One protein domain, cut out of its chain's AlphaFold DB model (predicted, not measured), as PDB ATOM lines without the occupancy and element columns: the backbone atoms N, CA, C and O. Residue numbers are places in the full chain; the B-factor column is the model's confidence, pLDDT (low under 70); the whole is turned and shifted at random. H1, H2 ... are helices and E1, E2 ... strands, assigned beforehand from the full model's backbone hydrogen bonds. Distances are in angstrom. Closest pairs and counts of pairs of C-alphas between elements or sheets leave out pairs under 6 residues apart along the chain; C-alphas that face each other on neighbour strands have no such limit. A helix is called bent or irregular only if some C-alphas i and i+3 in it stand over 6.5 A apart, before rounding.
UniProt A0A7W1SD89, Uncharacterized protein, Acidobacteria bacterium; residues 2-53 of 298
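This is residues 2 to 53 of the 298 residues of an uncharacterized protein of Acidobacteria bacterium (UniProt A0A7W1SD89). Little regular structure is present: a loose, open chain of mostly unnamed loop, with a short helix H1 and a longer helix H2 at separate corners and a small hairpin of strands E1 and E2. The 52 printed residues hold named elements in the order H1, H2, E1, E2, mixed in class, with only 20 residues in them. The two-stranded sheet, E1 - E2, is antiparallel. The radius of gyration of the C-alphas is 12.6 A, and the spans are 30 by 25 by 20 A.

H1, residues 11 to 14, and H2, residues 24 to 32, are apart. H1 is too short for an O i to N i+4 pair; H2 has 3 of 5 within hydrogen-bond range. A tight link joins H2 to E1, residues 36 to 38. E1 and E2, residues 48 to 51, form an antiparallel hairpin at 167 degrees, with N 37 and O 50 2.8 A apart. H1 is apart from both strands, H2 from E2.

H1 begins at C-alpha 11 (186.871, 356.678, 333.663) and spans 6.4 A. H2 spans 13.8 A and is irregular: C-alphas 25 and 28 are 7.4 A apart. E1 spans 6.2 A; E2 spans 7.0 A, ending at C-alpha 51 (196.510, 344.056, 324.223).

The C-alphas of Pro 24 and Pro 43, the two farthest apart, are 33.4 A from each other. The printed part has no cut and no long link. Residues 2 to 11, 13 to 14, 16 and 18 have pLDDT under 70.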
ATOM      1  N   ARG A   2     191.939 354.839 315.169       49.84
ATOM      2  CA  ARG A   2     191.995 355.270 316.582       49.84
ATOM      3  C   ARG A   2     190.617 355.767 317.020       49.84
ATOM      4  O   ARG A   2     190.055 356.619 316.341       49.84
ATOM      5  N   PHE A   3     190.107 355.246 318.130       56.16
ATOM      6  CA  PHE A   3     188.924 355.772 318.813       56.16
ATOM      7  C   PHE A   3     189.402 356.620 319.995       56.16
ATOM      8  O   PHE A   3     190.330 356.213 320.694       56.16
ATOM      9  N   SER A   4     188.827 357.809 320.176       55.59
ATOM     10  CA  SER A   4     189.229 358.755 321.224       55.59
ATOM     11  C   SER A   4     188.182 358.813 322.336       55.59
ATOM     12  O   SER A   4     186.984 358.792 322.060       55.59
ATOM     13  N   LEU A   5     188.645 358.903 323.585       55.94
ATOM     14  CA  LEU A   5     187.829 358.971 324.806       55.94
ATOM     15  C   LEU A   5     187.155 360.337 325.021       55.94
ATOM     16  O   LEU A   5     186.489 360.524 326.033       55.94
ATOM     17  N   ASP A   6     187.271 361.265 324.066       61.28
ATOM     18  CA  ASP A   6     186.781 362.652 324.157       61.28
ATOM     19  C   ASP A   6     185.257 362.774 324.386       61.28
ATOM     20  O   ASP A   6     184.738 363.870 324.572       61.28
ATOM     21  N   SER A   7     184.529 361.653 324.365       54.59
ATOM     22  CA  SER A   7     183.090 361.569 324.641       54.59
ATOM     23  C   SER A   7     182.743 361.284 326.113       54.59
ATOM     24  O   SER A   7     181.559 361.262 326.444       54.59
ATOM     25  N   TYR A   8     183.727 361.062 326.995       63.28
ATOM     26  CA  TYR A   8     183.498 360.613 328.376       63.28
ATOM     27  C   TYR A   8     184.088 361.584 329.415       63.28
ATOM     28  O   TYR A   8     185.224 362.034 329.281       63.28
ATOM     29  N   SER A   9     183.319 361.902 330.466       64.25
ATOM     30  CA  SER A   9     183.691 362.858 331.524       64.25
ATOM     31  C   SER A   9     184.743 362.331 332.505       64.25
ATOM     32  O   SER A   9     185.621 363.096 332.906       64.25
ATOM     33  N   ALA A  10     184.679 361.048 332.883       63.84
ATOM     34  CA  ALA A  10     185.670 360.369 333.720       63.84
ATOM     35  C   ALA A  10     185.611 358.835 333.548       63.84
ATOM     36  O   ALA A  10     184.554 358.266 333.292       63.84
ATOM     37  N   TYR A  11     186.747 358.149 333.732       59.25
ATOM     38  CA  TYR A  11     186.871 356.678 333.663       59.25
ATOM     39  C   TYR A  11     186.012 355.940 334.712       59.25
ATOM     40  O   TYR A  11     185.522 354.835 334.471       59.25
ATOM     41  N   GLU A  12     185.823 356.556 335.880       70.31
ATOM     42  CA  GLU A  12     185.116 355.953 337.016       70.31
ATOM     43  C   GLU A  12     183.594 355.903 336.816       70.31
ATOM     44  O   GLU A  12     182.940 355.023 337.376       70.31
ATOM     45  N   ASP A  13     183.042 356.761 335.949       68.75
ATOM     46  CA  ASP A  13     181.596 356.879 335.704       68.75
ATOM     47  C   ASP A  13     180.979 355.587 335.127       68.75
ATOM     48  O   ASP A  13     179.779 355.353 335.260       68.75
ATOM     49  N   PHE A  14     181.800 354.713 334.532       68.00
ATOM     50  CA  PHE A  14     181.377 353.456 333.899       68.00
ATOM     51  C   PHE A  14     182.055 352.218 334.502       68.00
ATOM     52  O   PHE A  14     182.056 351.145 333.897       68.00
ATOM     53  N   GLY A  15     182.675 352.348 335.681       70.75
ATOM     54  CA  GLY A  15     183.389 351.234 336.316       70.75
ATOM     55  C   GLY A  15     184.545 350.695 335.465       70.75
ATOM     56  O   GLY A  15     184.851 349.505 335.522       70.75
ATOM     57  N   GLY A  16     185.156 351.553 334.643       68.50
ATOM     58  CA  GLY A  16     186.241 351.180 333.741       68.50
ATOM     59  C   GLY A  16     185.828 350.426 332.474       68.50
ATOM     60  O   GLY A  16     186.698 349.894 331.784       68.50
ATOM     61  N   ILE A  17     184.532 350.382 332.153       73.06
ATOM     62  CA  ILE A  17     184.013 349.852 330.887       73.06
ATOM     63  C   ILE A  17     184.006 350.979 329.849       73.06
ATOM     64  O   ILE A  17     183.536 352.081 330.125       73.06
ATOM     65  N   VAL A  18     184.531 350.708 328.654       68.56
ATOM     66  CA  VAL A  18     184.523 351.653 327.529       68.56
ATOM     67  C   VAL A  18     183.712 351.051 326.393       68.56
ATOM     68  O   VAL A  18     184.119 350.048 325.806       68.56
ATOM     69  N   ASP A  19     182.592 351.688 326.066       70.69
ATOM     70  CA  ASP A  19     181.794 351.322 324.903       70.69
ATOM     71  C   ASP A  19     182.386 351.954 323.642       70.69
ATOM     72  O   ASP A  19     182.630 353.164 323.562       70.69
ATOM     73  N   VAL A  20     182.618 351.124 322.629       71.88
ATOM     74  CA  VAL A  20     183.063 351.564 321.306       71.88
ATOM     75  C   VAL A  20     181.943 351.261 320.325       71.88
ATOM     76  O   VAL A  20     181.520 350.113 320.198       71.88
ATOM     77  N   ALA A  21     181.448 352.291 319.636       77.00
ATOM     78  CA  ALA A  21     180.420 352.113 318.618       77.00
ATOM     79  C   ALA A  21     180.918 351.133 317.544       77.00
ATOM     80  O   ALA A  21     181.971 351.339 316.937       77.00
ATOM     81  N   PHE A  22     180.163 350.059 317.322       78.88
ATOM     82  CA  PHE A  22     180.500 349.066 316.311       78.88
ATOM     83  C   PHE A  22     180.271 349.639 314.907       78.88
ATOM     84  O   PHE A  22     179.141 349.959 314.542       78.88
ATOM     85  N   ASP A  23     181.340 349.741 314.116       82.00
ATOM     86  CA  ASP A  23     181.277 350.046 312.684       82.00
ATOM     87  C   ASP A  23     181.284 348.730 311.882       82.00
ATOM     88  O   ASP A  23     182.311 348.037 311.860       82.00
ATOM     89  N   PRO A  24     180.184 348.364 311.192       86.81
ATOM     90  CA  PRO A  24     180.123 347.152 310.378       86.81
ATOM     91  C   PRO A  24     181.207 347.078 309.294       86.81
ATOM     92  O   PRO A  24     181.631 345.979 308.934       86.81
ATOM     93  N   GLY A  25     181.696 348.220 308.794       89.25
ATOM     94  CA  GLY A  25     182.795 348.275 307.827       89.25
ATOM     95  C   GLY A  25     184.124 347.757 308.389       89.25
ATOM     96  O   GLY A  25     184.986 347.311 307.632       89.25
ATOM     97  N   LEU A  26     184.275 347.743 309.718       81.25
ATOM     98  CA  LEU A  26     185.449 347.222 310.416       81.25
ATOM     99  C   LEU A  26     185.314 345.749 310.812       81.25
ATOM    100  O   LEU A  26     186.275 345.188 311.333       81.25
ATOM    101  N   ALA A  27     184.178 345.091 310.550       83.62
ATOM    102  CA  ALA A  27     183.922 343.723 311.006       83.62
ATOM    103  C   ALA A  27     185.021 342.731 310.584       83.62
ATOM    104  O   ALA A  27     185.475 341.929 311.397       83.62
ATOM    105  N   SER A  28     185.510 342.824 309.340       84.25
ATOM    106  CA  SER A  28     186.610 341.970 308.871       84.25
ATOM    107  C   SER A  28     187.919 342.254 309.607       84.25
ATOM    108  O   SER A  28     188.655 341.320 309.901       84.25
ATOM    109  N   MET A  29     188.211 343.523 309.907       83.38
ATOM    110  CA  MET A  29     189.430 343.930 310.611       83.38
ATOM    111  C   MET A  29     189.385 343.517 312.084       83.38
ATOM    112  O   MET A  29     190.381 343.028 312.602       83.38
ATOM    113  N   ILE A  30     188.229 343.657 312.737       81.69
ATOM    114  CA  ILE A  30     188.004 343.198 314.114       81.69
ATOM    115  C   ILE A  30     188.096 341.670 314.182       81.69
ATOM    116  O   ILE A  30     188.711 341.135 315.096       81.69
ATOM    117  N   GLY A  31     187.531 340.959 313.202       80.38
ATOM    118  CA  GLY A  31     187.525 339.494 313.177       80.38
ATOM    119  C   GLY A  31     188.898 338.847 312.957       80.38
ATOM    120  O   GLY A  31     189.086 337.699 313.360       80.38
ATOM    121  N   SER A  32     189.848 339.550 312.330       83.00
ATOM    122  CA  SER A  32     191.195 339.028 312.044       83.00
ATOM    123  C   SER A  32     192.333 339.742 312.781       83.00
ATOM    124  O   SER A  32     193.449 339.235 312.787       83.00
ATOM    125  N   GLY A  33     192.096 340.927 313.347       84.12
ATOM    126  CA  GLY A  33     193.107 341.763 313.999       84.12
ATOM    127  C   GLY A  33     192.988 341.757 315.520       84.12
ATOM    128  O   GLY A  33     191.915 341.511 316.060       84.12
ATOM    129  N   THR A  34     194.081 342.008 316.233       84.44
ATOM    130  CA  THR A  34     194.111 342.078 317.706       84.44
ATOM    131  C   THR A  34     193.668 343.454 318.189       84.44
ATOM    132  O   THR A  34     194.115 344.471 317.653       84.44
ATOM    133  N   LEU A  35     192.801 343.507 319.203       83.94
ATOM    134  CA  LEU A  35     192.424 344.773 319.826       83.94
ATOM    135  C   LEU A  35     193.561 345.267 320.729       83.94
ATOM    136  O   LEU A  35     194.042 344.550 321.601       83.94
ATOM    137  N   VAL A  36     193.985 346.512 320.520       83.88
ATOM    138  CA  VAL A  36     195.048 347.151 321.300       83.88
ATOM    139  C   VAL A  36     194.556 348.505 321.803       83.88
ATOM    140  O   VAL A  36     194.026 349.303 321.031       83.88
ATOM    141  N   VAL A  37     194.751 348.778 323.090       80.00
ATOM    142  CA  VAL A  37     194.583 350.111 323.678       80.00
ATOM    143  C   VAL A  37     195.944 350.786 323.679       80.00
ATOM    144  O   VAL A  37     196.895 350.251 324.246       80.00
ATOM    145  N   GLN A  38     196.043 351.957 323.055       82.38
ATOM    146  CA  GLN A  38     197.287 352.718 322.959       82.38
ATOM    147  C   GLN A  38     197.129 354.101 323.592       82.38
ATOM    148  O   GLN A  38     196.075 354.726 323.481       82.38
ATOM    149  N   SER A  39     198.191 354.594 324.224       79.50
ATOM    150  CA  SER A  39     198.281 355.987 324.662       79.50
ATOM    151  C   SER A  39     198.318 356.908 323.444       79.50
ATOM    152  O   SER A  39     199.096 356.692 322.522       79.50
ATOM    153  N   THR A  40     197.515 357.968 323.436       79.50
ATOM    154  CA  THR A  40     197.604 359.042 322.430       79.50
ATOM    155  C   THR A  40     198.322 360.283 322.968       79.50
ATOM    156  O   THR A  40     198.627 361.198 322.206       79.50
ATOM    157  N   SER A  41     198.617 360.317 324.272       77.00
ATOM    158  CA  SER A  41     199.183 361.467 324.975       77.00
ATOM    159  C   SER A  41     200.713 361.441 325.043       77.00
ATOM    160  O   SER A  41     201.325 360.406 325.312       77.00
ATOM    161  N   ALA A  42     201.333 362.614 324.882       72.75
ATOM    162  CA  ALA A  42     202.743 362.828 325.211       72.75
ATOM    163  C   ALA A  42     203.001 362.596 326.720       72.75
ATOM    164  O   ALA A  42     202.114 362.871 327.529       72.75
ATOM    165  N   PRO A  43     204.194 362.114 327.128       71.25
ATOM    166  CA  PRO A  43     205.410 361.948 326.322       71.25
ATOM    167  C   PRO A  43     205.469 360.656 325.497       71.25
ATOM    168  O   PRO A  43     206.378 360.509 324.689       71.25
ATOM    169  N   ASN A  44     204.508 359.748 325.669       75.19
ATOM    170  CA  ASN A  44     204.554 358.398 325.114       75.19
ATOM    171  C   ASN A  44     203.347 358.135 324.196       75.19
ATOM    172  O   ASN A  44     202.474 357.331 324.551       75.19
ATOM    173  N   PRO A  45     203.249 358.826 323.043       78.06
ATOM    174  CA  PRO A  45     202.243 358.481 322.055       78.06
ATOM    175  C   PRO A  45     202.530 357.074 321.517       78.06
ATOM    176  O   PRO A  45     203.679 356.664 321.375       78.06
ATOM    177  N   ASP A  46     201.466 356.341 321.224       82.56
ATOM    178  CA  ASP A  46     201.445 355.033 320.571       82.56
ATOM    179  C   ASP A  46     201.984 353.866 321.414       82.56
ATOM    180  O   ASP A  46     202.099 352.741 320.925       82.56
ATOM    181  N   VAL A  47     202.245 354.089 322.705       83.25
ATOM    182  CA  VAL A  47     202.548 353.000 323.641       83.25
ATOM    183  C   VAL A  47     201.308 352.138 323.850       83.25
ATOM    184  O   VAL A  47     200.268 352.639 324.277       83.25
ATOM    185  N   THR A  48     201.434 350.836 323.587       80.31
ATOM    186  CA  THR A  48     200.428 349.826 323.930       80.31
ATOM    187  C   THR A  48     200.273 349.736 325.444       80.31
ATOM    188  O   THR A  48     201.206 349.381 326.159       80.31
ATOM    189  N   LEU A  49     199.079 350.075 325.920       76.69
ATOM    190  CA  LEU A  49     198.680 349.997 327.320       76.69
ATOM    191  C   LEU A  49     198.044 348.643 327.632       76.69
ATOM    192  O   LEU A  49     198.309 348.068 328.683       76.69
ATOM    193  N   LEU A  50     197.207 348.142 326.719       77.44
ATOM    194  CA  LEU A  50     196.552 346.841 326.821       77.44
ATOM    195  C   LEU A  50     196.500 346.188 325.445       77.44
ATOM    196  O   LEU A  50     196.278 346.861 324.440       77.44
ATOM    197  N   GLU A  51     196.649 344.874 325.419       82.88
ATOM    198  CA  GLU A  51     196.510 344.056 324.223       82.88
ATOM    199  C   GLU A  51     195.546 342.909 324.521       82.88
ATOM    200  O   GLU A  51     195.586 342.293 325.589       82.88
ATOM    201  N   GLU A  52     194.637 342.655 323.589       83.94
ATOM    202  CA  GLU A  52     193.694 341.554 323.661       83.94
ATOM    203  C   GLU A  52     194.425 340.211 323.633       83.94
ATOM    204  O   GLU A  52     195.162 339.891 322.704       83.94
ATOM    205  N   THR A  53     194.132 339.364 324.618       83.00
ATOM    206  CA  THR A  53     194.439 337.937 324.533       83.00
ATOM    207  C   THR A  53     193.290 337.231 323.822       83.00
ATOM    208  O   THR A  53     192.201 337.079 324.386       83.00
TER     209      THR A  53